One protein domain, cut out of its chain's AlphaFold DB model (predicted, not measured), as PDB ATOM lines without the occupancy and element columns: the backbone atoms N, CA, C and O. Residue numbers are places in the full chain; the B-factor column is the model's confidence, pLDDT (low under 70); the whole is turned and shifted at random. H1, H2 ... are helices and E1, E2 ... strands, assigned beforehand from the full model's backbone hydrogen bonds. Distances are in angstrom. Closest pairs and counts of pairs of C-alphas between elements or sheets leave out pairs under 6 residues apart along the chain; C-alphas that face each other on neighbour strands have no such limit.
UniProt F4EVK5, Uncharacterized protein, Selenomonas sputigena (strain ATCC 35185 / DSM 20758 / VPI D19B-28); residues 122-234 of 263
ATOM      1  N   PHE A 122     148.085 213.132 160.838       65.38
ATOM      2  CA  PHE A 122     148.522 212.636 159.523       65.38
ATOM      3  C   PHE A 122     149.576 211.519 159.605       65.38
ATOM      4  O   PHE A 122     150.640 211.696 160.184       65.38
ATOM      5  N   LEU A 123     149.329 210.394 158.931       73.81
ATOM      6  CA  LEU A 123     150.317 209.344 158.672       73.81
ATOM      7  C   LEU A 123     151.121 209.685 157.416       73.81
ATOM      8  O   LEU A 123     150.544 210.092 156.410       73.81
ATOM      9  N   ASN A 124     152.442 209.515 157.454       71.62
ATOM     10  CA  ASN A 124     153.309 209.764 156.303       71.62
ATOM     11  C   ASN A 124     153.740 208.440 155.654       71.62
ATOM     12  O   ASN A 124     154.478 207.668 156.259       71.62
ATOM     13  N   PHE A 125     153.302 208.201 154.419       74.81
ATOM     14  CA  PHE A 125     153.671 207.043 153.606       74.81
ATOM     15  C   PHE A 125     154.525 207.510 152.423       74.81
ATOM     16  O   PHE A 125     153.999 208.055 151.456       74.81
ATOM     17  N   ASP A 126     155.847 207.342 152.506       66.12
ATOM     18  CA  ASP A 126     156.803 207.748 151.459       66.12
ATOM     19  C   ASP A 126     156.620 209.200 150.960       66.12
ATOM     20  O   ASP A 126     156.666 209.480 149.761       66.12
ATOM     21  N   GLY A 127     156.376 210.142 151.875       69.25
ATOM     22  CA  GLY A 127     156.155 211.555 151.545       69.25
ATOM     23  C   GLY A 127     154.695 211.924 151.272       69.25
ATOM     24  O   GLY A 127     154.395 213.106 151.091       69.25
ATOM     25  N   ARG A 128     153.769 210.954 151.284       69.88
ATOM     26  CA  ARG A 128     152.325 211.194 151.209       69.88
ATOM     27  C   ARG A 128     151.721 211.251 152.610       69.88
ATOM     28  O   ARG A 128     151.657 210.246 153.312       69.88
ATOM     29  N   LYS A 129     151.236 212.432 152.994       75.75
ATOM     30  CA  LYS A 129     150.508 212.647 154.251       75.75
ATOM     31  C   LYS A 129     149.041 212.247 154.078       75.75
ATOM     32  O   LYS A 129     148.356 212.814 153.232       75.75
ATOM     33  N   VAL A 130     148.559 211.306 154.883       68.69
ATOM     34  CA  VAL A 130     147.163 210.844 154.905       68.69
ATOM     35  C   VAL A 130     146.559 211.130 156.269       68.69
ATOM     36  O   VAL A 130     147.162 210.796 157.282       68.69
ATOM     37  N   LEU A 131     145.379 211.745 156.308       73.44
ATOM     38  CA  LEU A 131     144.733 212.119 157.563       73.44
ATOM     39  C   LEU A 131     144.380 210.862 158.385       73.44
ATOM     40  O   LEU A 131     143.669 209.991 157.895       73.44
ATOM     41  N   THR A 132     144.811 210.775 159.643       66.81
ATOM     42  CA  THR A 132     144.531 209.652 160.557       66.81
ATOM     43  C   THR A 132     143.032 209.446 160.764       66.81
ATOM     44  O   THR A 132     142.571 208.309 160.832       66.81
ATOM     45  N   ALA A 133     142.245 210.526 160.758       69.56
ATOM     46  CA  ALA A 133     140.785 210.465 160.848       69.56
ATOM     47  C   ALA A 133     140.125 209.724 159.669       69.56
ATOM     48  O   ALA A 133     139.004 209.243 159.804       69.56
ATOM     49  N   GLN A 134     140.806 209.581 158.525       67.56
ATOM     50  CA  GLN A 134     140.315 208.771 157.403       67.56
ATOM     51  C   GLN A 134     140.279 207.270 157.737       67.56
ATOM     52  O   GLN A 134     139.559 206.514 157.089       67.56
ATOM     53  N   PHE A 135     141.029 206.850 158.757       69.69
ATOM     54  CA  PHE A 135     141.103 205.470 159.234       69.69
ATOM     55  C   PHE A 135     140.309 205.237 160.520       69.69
ATOM     56  O   PHE A 135     140.398 204.157 161.102       69.69
ATOM     57  N   ALA A 136     139.532 206.226 160.972       73.69
ATOM     58  CA  ALA A 136     138.660 206.057 162.122       73.69
ATOM     59  C   ALA A 136     137.634 204.948 161.842       73.69
ATOM     60  O   ALA A 136     136.930 204.962 160.827       73.69
ATOM     61  N   LEU A 137     137.571 203.971 162.748       74.12
ATOM     62  CA  LEU A 137     136.588 202.899 162.674       74.12
ATOM     63  C   LEU A 137     135.227 203.399 163.184       74.12
ATOM     64  O   LEU A 137     135.195 204.231 164.094       74.12
ATOM     65  N   PRO A 138     134.112 202.909 162.615       73.12
ATOM     66  CA  PRO A 138     132.781 203.166 163.155       73.12
ATOM     67  C   PRO A 138     132.634 202.604 164.567       73.12
ATOM     68  O   PRO A 138     133.375 201.707 164.970       73.12
ATOM     69  N   ASP A 139     131.626 203.076 165.295       72.19
ATOM     70  CA  ASP A 139     131.293 202.509 166.595       72.19
ATOM     71  C   ASP A 139     130.881 201.032 166.454       72.19
ATOM     72  O   ASP A 139     130.279 200.603 165.461       72.19
ATOM     73  N   VAL A 140     131.229 200.230 167.459       71.50
ATOM     74  CA  VAL A 140     130.762 198.846 167.557       71.50
ATOM     75  C   VAL A 140     129.392 198.827 168.223       71.50
ATOM     76  O   VAL A 140     129.156 199.506 169.221       71.50
ATOM     77  N   ALA A 141     128.479 198.037 167.666       69.69
ATOM     78  CA  ALA A 141     127.163 197.847 168.252       69.69
ATOM     79  C   ALA A 141     127.270 197.189 169.636       69.69
ATOM     80  O   ALA A 141     128.053 196.257 169.829       69.69
ATOM     81  N   THR A 142     126.457 197.653 170.586       72.12
ATOM     82  CA  THR A 142     126.470 197.140 171.970       72.12
ATOM     83  C   THR A 142     125.317 196.185 172.260       72.12
ATOM     84  O   THR A 142     125.327 195.487 173.274       72.12
ATOM     85  N   THR A 143     124.351 196.101 171.343       65.56
ATOM     86  CA  THR A 143     123.215 195.182 171.414       65.56
ATOM     87  C   THR A 143     123.215 194.203 170.231       65.56
ATOM     88  O   THR A 143     123.727 194.529 169.155       65.56
ATOM     89  N   PRO A 144     122.630 192.998 170.378       68.00
ATOM     90  CA  PRO A 144     122.543 192.026 169.283       68.00
ATOM     91  C   PRO A 144     121.785 192.544 168.053       68.00
ATOM     92  O   PRO A 144     122.147 192.230 166.922       68.00
ATOM     93  N   GLU A 145     120.746 193.352 168.269       74.19
ATOM     94  CA  GLU A 145     119.897 193.922 167.216       74.19
ATOM     95  C   GLU A 145     120.656 194.967 166.393       74.19
ATOM     96  O   GLU A 145     120.655 194.928 165.160       74.19
ATOM     97  N   GLU A 146     121.376 195.865 167.068       70.31
ATOM     98  CA  GLU A 146     122.265 196.826 166.417       70.31
ATOM     99  C   GLU A 146     123.416 196.121 165.701       70.31
ATOM    100  O   GLU A 146     123.774 196.525 164.599       70.31
ATOM    101  N   ALA A 147     123.965 195.047 166.276       69.75
ATOM    102  CA  ALA A 147     125.043 194.285 165.656       69.75
ATOM    103  C   ALA A 147     124.572 193.620 164.360       69.75
ATOM    104  O   ALA A 147     125.254 193.724 163.343       69.75
ATOM    105  N   ALA A 148     123.379 193.014 164.366       73.50
ATOM    106  CA  ALA A 148     122.766 192.442 163.173       73.50
ATOM    107  C   ALA A 148     122.547 193.505 162.085       73.50
ATOM    108  O   ALA A 148     122.867 193.273 160.920       73.50
ATOM    109  N   LYS A 149     122.067 194.696 162.463       81.12
ATOM    110  CA  LYS A 149     121.895 195.822 161.534       81.12
ATOM    111  C   LYS A 149     123.228 196.360 161.012       81.12
ATOM    112  O   LYS A 149     123.323 196.737 159.849       81.12
ATOM    113  N   ALA A 150     124.251 196.393 161.856       75.38
ATOM    114  CA  ALA A 150     125.564 196.907 161.511       75.38
ATOM    115  C   ALA A 150     126.302 196.011 160.505       75.38
ATOM    116  O   ALA A 150     127.023 196.531 159.656       75.38
ATOM    117  N   VAL A 151     126.110 194.689 160.576       75.44
ATOM    118  CA  VAL A 151     126.711 193.725 159.636       75.44
ATOM    119  C   VAL A 151     125.854 193.455 158.396       75.44
ATOM    120  O   VAL A 151     126.365 192.921 157.411       75.44
ATOM    121  N   ALA A 152     124.566 193.809 158.431       85.62
ATOM    122  CA  ALA A 152     123.658 193.697 157.293       85.62
ATOM    123  C   ALA A 152     124.056 194.630 156.139       85.62
ATOM    124  O   ALA A 152     124.843 195.562 156.310       85.62
ATOM    125  N   ASP A 153     123.488 194.403 154.954       81.56
ATOM    126  CA  ASP A 153     123.750 195.240 153.784       81.56
ATOM    127  C   ASP A 153     123.431 196.718 154.062       81.56
ATOM    128  O   ASP A 153     122.332 197.075 154.484       81.56
ATOM    129  N   GLY A 154     124.419 197.584 153.823       80.88
ATOM    130  CA  GLY A 154     124.325 199.022 154.098       80.88
ATOM    131  C   GLY A 154     124.660 199.431 155.538       80.88
ATOM    132  O   GLY A 154     124.691 200.625 155.821       80.88
ATOM    133  N   GLY A 155     124.945 198.479 156.429       80.19
ATOM    134  CA  GLY A 155     125.458 198.754 157.768       80.19
ATOM    135  C   GLY A 155     126.933 199.167 157.773       80.19
ATOM    136  O   GLY A 155     127.692 198.881 156.838       80.19
ATOM    137  N   ASP A 156     127.361 199.821 158.854       78.44
ATOM    138  CA  ASP A 156     128.729 200.330 159.007       78.44
ATOM    139  C   ASP A 156     129.798 199.234 158.966       78.44
ATOM    140  O   ASP A 156     130.918 199.490 158.520       78.44
ATOM    141  N   TRP A 157     129.444 198.014 159.363       80.25
ATOM    142  CA  TRP A 157     130.295 196.823 159.383       80.25
ATOM    143  C   TRP A 157     129.907 195.806 158.300       80.25
ATOM    144  O   TRP A 157     130.302 194.642 158.356       80.25
ATOM    145  N   SER A 158     129.146 196.246 157.298       87.31
ATOM    146  CA  SER A 158     128.812 195.440 156.127       87.31
ATOM    147  C   SER A 158     130.045 195.131 155.277       87.31
ATOM    148  O   SER A 158     131.020 195.889 155.255       87.31
ATOM    149  N   VAL A 159     129.959 194.051 154.496       88.31
ATOM    150  CA  VAL A 159     130.992 193.628 153.530       88.31
ATOM    151  C   VAL A 159     131.473 194.803 152.676       88.31
ATOM    152  O   VAL A 159     132.673 195.039 152.539       88.31
ATOM    153  N   LYS A 160     130.527 195.578 152.134       88.12
ATOM    154  CA  LYS A 160     130.818 196.699 151.238       88.12
ATOM    155  C   LYS A 160     131.534 197.836 151.965       88.12
ATOM    156  O   LYS A 160     132.567 198.286 151.483       88.12
ATOM    157  N   ALA A 161     131.032 198.236 153.134       87.00
ATOM    158  CA  ALA A 161     131.587 199.345 153.907       87.00
ATOM    159  C   ALA A 161     133.003 199.042 154.423       87.00
ATOM    160  O   ALA A 161     133.892 199.893 154.368       87.00
ATOM    161  N   VAL A 162     133.248 197.818 154.901       86.06
ATOM    162  CA  VAL A 162     134.587 197.398 155.344       86.06
ATOM    163  C   VAL A 162     135.550 197.326 154.156       86.06
ATOM    164  O   VAL A 162     136.657 197.862 154.238       86.06
ATOM    165  N   ALA A 163     135.115 196.755 153.028       89.06
ATOM    166  CA  ALA A 163     135.914 196.731 151.807       89.06
ATOM    167  C   ALA A 163     136.237 198.149 151.298       89.06
ATOM    168  O   ALA A 163     137.376 198.413 150.924       89.06
ATOM    169  N   ASP A 164     135.279 199.080 151.327       89.62
ATOM    170  CA  ASP A 164     135.486 200.485 150.951       89.62
ATOM    171  C   ASP A 164     136.572 201.153 151.808       89.62
ATOM    172  O   ASP A 164     137.437 201.841 151.263       89.62
ATOM    173  N   ARG A 165     136.579 200.924 153.128       85.56
ATOM    174  CA  ARG A 165     137.596 201.491 154.035       85.56
ATOM    175  C   ARG A 165     138.990 200.937 153.755       85.56
ATOM    176  O   ARG A 165     139.935 201.715 153.625       85.56
ATOM    177  N   ILE A 166     139.117 199.618 153.601       87.12
ATOM    178  CA  ILE A 166     140.405 198.973 153.301       87.12
ATOM    179  C   ILE A 166     140.929 199.428 151.936       87.12
ATOM    180  O   ILE A 166     142.096 199.799 151.818       87.12
ATOM    181  N   MET A 167     140.068 199.480 150.918       88.81
ATOM    182  CA  MET A 167     140.465 199.957 149.593       88.81
ATOM    183  C   MET A 167     140.831 201.439 149.602       88.81
ATOM    184  O   MET A 167     141.811 201.810 148.969       88.81
ATOM    185  N   SER A 168     140.102 202.278 150.342       86.94
ATOM    186  CA  SER A 168     140.430 203.703 150.488       86.94
ATOM    187  C   SER A 168     141.785 203.906 151.159       86.94
ATOM    188  O   SER A 168     142.532 204.801 150.773       86.94
ATOM    189  N   MET A 169     142.133 203.066 152.137       84.19
ATOM    190  CA  MET A 169     143.468 203.060 152.730       84.19
ATOM    191  C   MET A 169     144.524 202.632 151.721       84.19
ATOM    192  O   MET A 169     145.521 203.332 151.553       84.19
ATOM    193  N   ALA A 170     144.287 201.536 151.004       86.25
ATOM    194  CA  ALA A 170     145.235 201.035 150.023       86.25
ATOM    195  C   ALA A 170     145.505 202.059 148.907       86.25
ATOM    196  O   ALA A 170     146.660 202.329 148.586       86.25
ATOM    197  N   THR A 171     144.467 202.697 148.364       85.31
ATOM    198  CA  THR A 171     144.619 203.730 147.327       85.31
ATOM    199  C   THR A 171     145.218 205.020 147.873       85.31
ATOM    200  O   THR A 171     146.010 205.653 147.181       85.31
ATOM    201  N   SER A 172     144.930 205.391 149.126       82.50
ATOM    202  CA  SER A 172     145.577 206.546 149.765       82.50
ATOM    203  C   SER A 172     147.072 206.315 149.979       82.50
ATOM    204  O   SER A 172     147.843 207.263 149.894       82.50
ATOM    205  N   ILE A 173     147.508 205.075 150.222       81.25
ATOM    206  CA  ILE A 173     148.929 204.737 150.387       81.25
ATOM    207  C   ILE A 173     149.614 204.596 149.019       81.25
ATOM    208  O   ILE A 173     150.618 205.266 148.768       81.25
ATOM    209  N   ALA A 174     149.064 203.784 148.110       81.94
ATOM    210  CA  ALA A 174     149.650 203.538 146.789       81.94
ATOM    211  C   ALA A 174     149.614 204.776 145.881       81.94
ATOM    212  O   ALA A 174     150.606 205.095 145.223       81.94
ATOM    213  N   GLY A 175     148.517 205.535 145.879       78.38
ATOM    214  CA  GLY A 175     148.253 206.547 144.855       78.38
ATOM    215  C   GLY A 175     148.173 205.909 143.472       78.38
ATOM    216  O   GLY A 175     147.439 204.945 143.299       78.38
ATOM    217  N   ASP A 176     148.957 206.418 142.519       76.88
ATOM    218  CA  ASP A 176     148.981 205.957 141.122       76.88
ATOM    219  C   ASP A 176     150.072 204.905 140.821       76.88
ATOM    220  O   ASP A 176     150.475 204.763 139.669       76.88
ATOM    221  N   ASP A 177     150.619 204.222 141.837       79.62
ATOM    222  CA  ASP A 177     151.687 203.223 141.665       79.62
ATOM    223  C   ASP A 177     151.132 201.781 141.724       79.62
ATOM    224  O   ASP A 177     150.826 201.285 142.819       79.62
ATOM    225  N   PRO A 178     151.050 201.066 140.581       80.94
ATOM    226  CA  PRO A 178     150.524 199.703 140.528       80.94
ATOM    227  C   PRO A 178     151.359 198.703 141.333       80.94
ATOM    228  O   PRO A 178     150.806 197.786 141.938       80.94
ATOM    229  N   LYS A 179     152.683 198.896 141.420       84.06
ATOM    230  CA  LYS A 179     153.558 197.998 142.194       84.06
ATOM    231  C   LYS A 179     153.287 198.125 143.688       84.06
ATOM    232  O   LYS A 179     153.295 197.126 144.406       84.06
ATOM    233  N   LYS A 180     153.012 199.344 144.167       84.31
ATOM    234  CA  LYS A 180     152.582 199.557 145.559       84.31
ATOM    235  C   LYS A 180     151.199 198.970 145.806       84.31
ATOM    236  O   LYS A 180     150.971 198.417 146.876       84.31
ATOM    237  N   LEU A 181     150.297 199.046 144.829       84.31
ATOM    238  CA  LEU A 181     148.970 198.444 144.935       84.31
ATOM    239  C   LEU A 181     149.046 196.912 145.071       84.31
ATOM    240  O   LEU A 181     148.361 196.343 145.919       84.31
ATOM    241  N   GLU A 182     149.915 196.249 144.303       86.00
ATOM    242  CA  GLU A 182     150.180 194.810 144.442       86.00
ATOM    243  C   GLU A 182     150.819 194.460 145.791       86.00
ATOM    244  O   GLU A 182     150.372 193.527 146.460       86.00
ATOM    245  N   ALA A 183     151.804 195.240 146.246       87.31
ATOM    246  CA  ALA A 183     152.404 195.045 147.566       87.31
ATOM    247  C   ALA A 183     151.368 195.194 148.697       87.31
ATOM    248  O   ALA A 183     151.354 194.407 149.644       87.31
ATOM    249  N   LEU A 184     150.455 196.164 148.580       87.06
ATOM    250  CA  LEU A 184     149.354 196.350 149.527       87.06
ATOM    251  C   LEU A 184     148.328 195.222 149.446       87.06
ATOM    252  O   LEU A 184     147.805 194.820 150.482       87.06
ATOM    253  N   ARG A 185     148.068 194.665 148.258       88.94
ATOM    254  CA  ARG A 185     147.240 193.461 148.122       88.94
ATOM    255  C   ARG A 185     147.832 192.311 148.936       88.94
ATOM    256  O   ARG A 185     147.106 191.705 149.720       88.94
ATOM    257  N   SER A 186     149.133 192.044 148.803       88.31
ATOM    258  CA  SER A 186     149.819 191.022 149.606       88.31
ATOM    259  C   SER A 186     149.763 191.336 151.103       88.31
ATOM    260  O   SER A 186     149.430 190.459 151.895       88.31
ATOM    261  N   ALA A 187     149.977 192.595 151.497       87.06
ATOM    262  CA  ALA A 187     149.873 193.013 152.895       87.06
ATOM    263  C   ALA A 187     148.461 192.801 153.475       87.06
ATOM    264  O   ALA A 187     148.320 192.354 154.611       87.06
ATOM    265  N   VAL A 188     147.405 193.060 152.696       85.88
ATOM    266  CA  VAL A 188     146.015 192.788 153.098       85.88
ATOM    267  C   VAL A 188     145.765 191.285 153.242       85.88
ATOM    268  O   VAL A 188     145.107 190.868 154.196       85.88
ATOM    269  N   GLN A 189     146.301 190.458 152.341       88.62
ATOM    270  CA  GLN A 189     146.198 188.999 152.449       88.62
ATOM    271  C   GLN A 189     146.874 188.472 153.716       88.62
ATOM    272  O   GLN A 189     146.308 187.628 154.412       88.62
ATOM    273  N   ASP A 190     148.062 188.975 154.036       86.94
ATOM    274  CA  ASP A 190     148.785 188.567 155.237       86.94
ATOM    275  C   ASP A 190     148.111 189.085 156.510       86.94
ATOM    276  O   ASP A 190     147.966 188.326 157.470       86.94
ATOM    277  N   GLY A 191     147.584 190.313 156.496       80.12
ATOM    278  CA  GLY A 191     146.755 190.846 157.577       80.12
ATOM    279  C   GLY A 191     145.503 190.001 157.833       80.12
ATOM    280  O   GLY A 191     145.177 189.723 158.984       80.12
ATOM    281  N   PHE A 192     144.841 189.512 156.779       84.50
ATOM    282  CA  PHE A 192     143.688 188.615 156.912       84.50
ATOM    283  C   PHE A 192     144.066 187.258 157.527       84.50
ATOM    284  O   PHE A 192     143.346 186.746 158.386       84.50
ATOM    285  N   LYS A 193     145.216 186.685 157.144       86.12
ATOM    286  CA  LYS A 193     145.729 185.449 157.763       86.12
ATOM    287  C   LYS A 193     146.013 185.652 159.252       86.12
ATOM    288  O   LYS A 193     145.619 184.806 160.050       86.12
ATOM    289  N   GLN A 194     146.659 186.761 159.617       83.56
ATOM    290  CA  GLN A 194     146.939 187.097 161.017       83.56
ATOM    291  C   GLN A 194     145.649 187.297 161.815       83.56
ATOM    292  O   GLN A 194     145.481 186.671 162.855       83.56
ATOM    293  N   ALA A 195     144.679 188.038 161.274       75.81
ATOM    294  CA  ALA A 195     143.369 188.203 161.904       75.81
ATOM    295  C   ALA A 195     142.662 186.856 162.145       75.81
ATOM    296  O   ALA A 195     142.027 186.664 163.182       75.81
ATOM    297  N   GLY A 196     142.804 185.892 161.228       73.44
ATOM    298  CA  GLY A 196     142.300 184.531 161.419       73.44
ATOM    299  C   GLY A 196     143.000 183.760 162.540       73.44
ATOM    300  O   GLY A 196     142.342 183.036 163.290       73.44
ATOM    301  N   ILE A 197     144.319 183.926 162.682       76.44
ATOM    302  CA  ILE A 197     145.093 183.338 163.784       76.44
ATOM    303  C   ILE A 197     144.642 183.943 165.117       76.44
ATOM    304  O   ILE A 197     144.298 183.189 166.029       76.44
ATOM    305  N   ASP A 198     144.569 185.269 165.210       74.75
ATOM    306  CA  ASP A 198     144.150 185.985 166.417       74.75
ATOM    307  C   ASP A 198     142.714 185.628 166.804       74.75
ATOM    308  O   ASP A 198     142.435 185.310 167.960       74.75
ATOM    309  N   PHE A 199     141.798 185.572 165.832       74.56
ATOM    310  CA  PHE A 199     140.418 185.153 166.064       74.56
ATOM    311  C   PHE A 199     140.344 183.741 166.648       74.56
ATOM    312  O   PHE A 199     139.600 183.497 167.604       74.56
ATOM    313  N   LYS A 200     141.130 182.807 166.107       74.25
ATOM    314  CA  LYS A 200     141.200 181.435 166.612       74.25
ATOM    315  C   LYS A 200     141.781 181.380 168.023       74.25
ATOM    316  O   LYS A 200     141.280 180.612 168.841       74.25
ATOM    317  N   GLN A 201     142.800 182.184 168.321       72.56
ATOM    318  CA  GLN A 201     143.382 182.273 169.662       72.56
ATOM    319  C   GLN A 201     142.400 182.870 170.678       72.56
ATOM    320  O   GLN A 201     142.275 182.344 171.779       72.56
ATOM    321  N   MET A 202     141.669 183.924 170.303       72.06
ATOM    322  CA  MET A 202     140.741 184.625 171.194       72.06
ATOM    323  C   MET A 202     139.430 183.868 171.419       72.06
ATOM    324  O   MET A 202     138.899 183.865 172.524       72.06
ATOM    325  N   THR A 203     138.879 183.247 170.375       72.50
ATOM    326  CA  THR A 203     137.538 182.637 170.434       72.50
ATOM    327  C   THR A 203     137.563 181.117 170.549       72.50
ATOM    328  O   THR A 203     136.525 180.508 170.807       72.50
ATOM    329  N   GLY A 204     138.712 180.481 170.300       74.00
ATOM    330  CA  GLY A 204     138.840 179.026 170.208       74.00
ATOM    331  C   GLY A 204     138.127 178.403 168.999       74.00
ATOM    332  O   GLY A 204     138.184 177.186 168.814       74.00
ATOM    333  N   LYS A 205     137.455 179.204 168.159       72.62
ATOM    334  CA  LYS A 205     136.761 178.725 166.960       72.62
ATOM    335  C   LYS A 205     137.766 178.506 165.835       72.62
ATOM    336  O   LYS A 205     138.657 179.320 165.614       72.62
ATOM    337  N   LYS A 206     137.625 177.384 165.123       67.62
ATOM    338  CA  LYS A 206     138.513 177.035 164.002       67.62
ATOM    339  C   LYS A 206     138.316 177.939 162.789       67.62
ATOM    340  O   LYS A 206     139.306 178.233 162.128       67.62
ATOM    341  N   ASP A 207     137.086 178.388 162.561       73.31
ATOM    342  CA  ASP A 207     136.696 179.103 161.351       73.31
ATOM    343  C   ASP A 207     136.166 180.497 161.688       73.31
ATOM    344  O   ASP A 207     135.390 180.677 162.634       73.31
ATOM    345  N   MET A 208     136.598 181.488 160.904       75.44
ATOM    346  CA  MET A 208     136.064 182.844 160.986       75.44
ATOM    347  C   MET A 208     134.609 182.885 160.481       75.44
ATOM    348  O   MET A 208     134.216 182.056 159.658       75.44
ATOM    349  N   PRO A 209     133.790 183.853 160.932       78.62
ATOM    350  CA  PRO A 209     132.423 184.020 160.442       78.62
ATOM    351  C   PRO A 209     132.368 184.196 158.917       78.62
ATOM    352  O   PRO A 209     133.210 184.890 158.352       78.62
ATOM    353  N   GLU A 210     131.342 183.660 158.250       82.81
ATOM    354  CA  GLU A 210     131.211 183.678 156.777       82.81
ATOM    355  C   GLU A 210     131.323 185.090 156.165       82.81
ATOM    356  O   GLU A 210     131.905 185.276 155.096       82.81
ATOM    357  N   ILE A 211     130.825 186.110 156.872       80.25
ATOM    358  CA  ILE A 211     130.924 187.518 156.461       80.25
ATOM    359  C   ILE A 211     132.376 187.984 156.255       80.25
ATOM    360  O   ILE A 211     132.642 188.813 155.384       80.25
ATOM    361  N   THR A 212     133.332 187.428 157.005       82.12
ATOM    362  CA  THR A 212     134.758 187.767 156.873       82.12
ATOM    363  C   THR A 212     135.332 187.263 155.551       82.12
ATOM    364  O   THR A 212     136.033 188.014 154.875       82.12
ATOM    365  N   GLY A 213     134.959 186.050 155.126       84.75
ATOM    366  CA  GLY A 213     135.329 185.495 153.821       84.75
ATOM    367  C   GLY A 213     134.734 186.311 152.675       84.75
ATOM    368  O   GLY A 213     135.462 186.747 151.789       84.75
ATOM    369  N   LYS A 214     133.440 186.652 152.762       87.06
ATOM    370  CA  LYS A 214     132.775 187.532 151.779       87.06
ATOM    371  C   LYS A 214     133.461 188.896 151.657       87.06
ATOM    372  O   LYS A 214     133.582 189.434 150.561       87.06
ATOM    373  N   THR A 215     133.923 189.447 152.780       84.69
ATOM    374  CA  THR A 215     134.669 190.714 152.814       84.69
ATOM    375  C   THR A 215     136.032 190.582 152.152       84.69
ATOM    376  O   THR A 215     136.402 191.434 151.347       84.69
ATOM    377  N   TYR A 216     136.756 189.499 152.426       86.06
ATOM    378  CA  TYR A 216     138.031 189.209 151.779       86.06
ATOM    379  C   TYR A 216     137.889 189.079 150.255       86.06
ATOM    380  O   TYR A 216     138.627 189.734 149.516       86.06
ATOM    381  N   ASP A 217     136.914 188.302 149.783       89.81
ATOM    382  CA  ASP A 217     136.683 188.082 148.353       89.81
ATOM    383  C   ASP A 217     136.321 189.385 147.624       89.81
ATOM    384  O   ASP A 217     136.863 189.678 146.555       89.81
ATOM    385  N   GLU A 218     135.463 190.217 148.225       91.19
ATOM    386  CA  GLU A 218     135.111 191.541 147.694       91.19
ATOM    387  C   GLU A 218     136.346 192.452 147.591       91.19
ATOM    388  O   GLU A 218     136.526 193.140 146.582       91.19
ATOM    389  N   ILE A 219     137.229 192.447 148.595       89.75
ATOM    390  CA  ILE A 219     138.469 193.237 148.581       89.75
ATOM    391  C   ILE A 219     139.411 192.749 147.477       89.75
ATOM    392  O   ILE A 219     139.886 193.557 146.676       89.75
ATOM    393  N   MET A 220     139.656 191.440 147.389       92.12
ATOM    394  CA  MET A 220     140.525 190.866 146.356       92.12
ATOM    395  C   MET A 220     139.996 191.163 144.951       92.12
ATOM    396  O   MET A 220     140.758 191.607 144.091       92.12
ATOM    397  N   GLY A 221     138.682 191.032 144.744       92.19
ATOM    398  CA  GLY A 221     138.038 191.372 143.479       92.19
ATOM    399  C   GLY A 221     138.140 192.860 143.119       92.19
ATOM    400  O   GLY A 221     138.155 193.212 141.939       92.19
ATOM    401  N   ARG A 222     138.234 193.759 144.105       91.06
ATOM    402  CA  ARG A 222     138.469 195.194 143.869       91.06
ATOM    403  C   ARG A 222     139.919 195.497 143.522       91.06
ATOM    404  O   ARG A 222     140.141 196.286 142.606       91.06
ATOM    405  N   PHE A 223     140.882 194.847 144.175       88.31
ATOM    406  CA  PHE A 223     142.286 194.922 143.763       88.31
ATOM    407  C   PHE A 223     142.464 194.448 142.316       88.31
ATOM    408  O   PHE A 223     143.081 195.155 141.525       88.31
ATOM    409  N   ASP A 224     141.840 193.327 141.931       88.00
ATOM    410  CA  ASP A 224     141.890 192.826 140.549       88.00
ATOM    411  C   ASP A 224     141.346 193.836 139.528       88.00
ATOM    412  O   ASP A 224     141.880 193.964 138.428       88.00
ATOM    413  N   LYS A 225     140.273 194.560 139.874       86.50
ATOM    414  CA  LYS A 225     139.689 195.595 139.008       86.50
ATOM    415  C   LYS A 225     140.587 196.824 138.868       86.50
ATOM    416  O   LYS A 225     140.586 197.426 137.798       86.50
ATOM    417  N   LEU A 226     141.313 197.206 139.920       79.06
ATOM    418  CA  LEU A 226     142.225 198.352 139.888       79.06
ATOM    419  C   LEU A 226     143.473 198.051 139.052       79.06
ATOM    420  O   LEU A 226     143.759 198.813 138.136       79.06
ATOM    421  N   VAL A 227     144.117 196.898 139.259       71.62
ATOM    422  CA  VAL A 227     145.289 196.483 138.460       71.62
ATOM    423  C   VAL A 227     144.939 196.409 136.969       71.62
ATOM    424  O   VAL A 227     145.602 197.020 136.138       71.62
ATOM    425  N   LYS A 228     143.803 195.784 136.620       73.88
ATOM    426  CA  LYS A 228     143.329 195.709 135.223       73.88
ATOM    427  C   LYS A 228     143.023 197.070 134.594       73.88
ATOM    428  O   LYS A 228     143.046 197.189 133.372       73.88
ATOM    429  N   LYS A 229     142.666 198.074 135.399       64.06
ATOM    430  CA  LYS A 229     142.389 199.430 134.914       64.06
ATOM    431  C   LYS A 229     143.681 200.195 134.619       64.06
ATOM    432  O   LYS A 229     143.677 201.002 133.695       64.06
ATOM    433  N   ASP A 230     144.752 199.913 135.355       58.06
ATOM    434  CA  ASP A 230     146.073 200.507 135.132       58.06
ATOM    435  C   ASP A 230     146.847 199.822 133.989       58.06
ATOM    436  O   ASP A 230     147.635 200.481 133.310       58.06
ATOM    437  N   ASP A 231     146.565 198.541 133.709       55.56
ATOM    438  CA  ASP A 231     147.063 197.806 132.530       55.56
ATOM    439  C   ASP A 231     146.322 198.152 131.224       55.56
ATOM    440  O   ASP A 231     146.786 197.825 130.126       55.56
ATOM    441  N   ALA A 232     145.168 198.824 131.303       47.19
ATOM    442  CA  ALA A 232     144.524 199.366 130.115       47.19
ATOM    443  C   ALA A 232     145.394 200.518 129.576       47.19
ATOM    444  O   ALA A 232     145.717 201.441 130.330       47.19
ATOM    445  N   PRO A 233     145.796 200.508 128.290       39.00
ATOM    446  CA  PRO A 233     146.661 201.547 127.757       39.00
ATOM    447  C   PRO A 233     146.014 202.915 127.989       39.00
ATOM    448  O   PRO A 233     144.863 203.130 127.609       39.00
ATOM    449  N   LYS A 234     146.774 203.848 128.584       46.59
ATOM    450  CA  LYS A 234     146.500 205.295 128.576       46.59
ATOM    451  C   LYS A 234     146.532 205.816 127.129       46.59
ATOM    452  O   LYS A 234     147.416 206.571 126.740       46.59
TER     453      LYS A 234
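AT A GLANCE: This is residues 122 to 234 of the 263 residues of an uncharacterized protein of Selenomonas sputigena (strain ATCC 35185 / DSM 20758 / VPI D19B-28) (UniProt F4EVK5). Two long helices, H4 and H5, lie side by side as a helical hairpin, and H3 packs over them at a slant, so that the three form the core. Over the last residues of H3, 169 to 174, sits a small strand hairpin, E1 and E2, with the short H1 after it; from there residues 136 to 143 run to H2 at the other end of H3. The 113 printed residues hold two named strands and then five named helices, in the order E1 E2 H1 H2 H3 H4 H5; the sheet, E1 - E2, is antiparallel, and the class is mostly helix. The whole is only just compact, close to loose, with a radius of gyration of the C-alphas of 15.7 A, and elongated, spanning 48 by 29 by 26 A.

IN THESE COORDINATES: Find C-alpha 122 at (148.522, 212.636, 159.523), where E1, residues 122 to 125, begins. E2 is residues 128 to 131, and H1 is residues 132 to 135. H2 covers residues 144 to 151, 10.6 A long. Look next at H3, residues 159 to 174, 22.2 A long. H4, the longest helix, runs from C-alpha 178 at (150.524, 199.703, 140.528) to residue 203, 36.8 A. H5, residues 210 to 230, runs 31.2 A and ends at C-alpha 230, (146.073, 200.507, 135.132).

HOW THE PARTS SIT: Begin at the hairpin E1 and E2: the strands are antiparallel at 149 degrees, and N 123 and O 130 are within hydrogen-bond range at 2.8 A, as are N 128 and O 125 at 2.9 A. The closest C-alphas of E2 and H3 are those of Val 130 and Ser 172, 6.9 A apart. H1 is close to H3 but not clearly touching it, with the C-alphas of Phe 135 and Met 169 closest at 7.3 A. H3 and H5 touch, closest at the C-alphas of Val 159 and Thr 215, 4.7 A, at a steep tilt of 40 degrees, the same way. H3 touches H4 with residues 170 to 174 alone, closest at the C-alphas of Ala 174 and Lys 180, 5.1 A, at a steep tilt of 46 degrees, opposite ways. H4 and H5 form a helical hairpin and touch at a shallow tilt of 6 degrees, opposite ways; their closest C-alphas, of Pro 178 and Val 227, are 6.5 A apart. H2 and H3 are close but not clearly touching, with the C-alphas of Val 151 and Val 159 closest at 7.5 A. H2 and H5 are only just apart, closest at 8.1 A. Every O i to N i+4 pair is within hydrogen-bond range in H2, H3, H4 and H5; H1 is too short for such a pair.

THE WHOLE: The C-alphas of Thr 143 and Pro 233 are the two farthest apart, 50.0 A. The printed part, residues 122 to 234, has no cut, and no link is long. The mean pLDDT of the printed part is 78.1; 20 residues are under 70, among them residues 132 to 135 and 229 to 234.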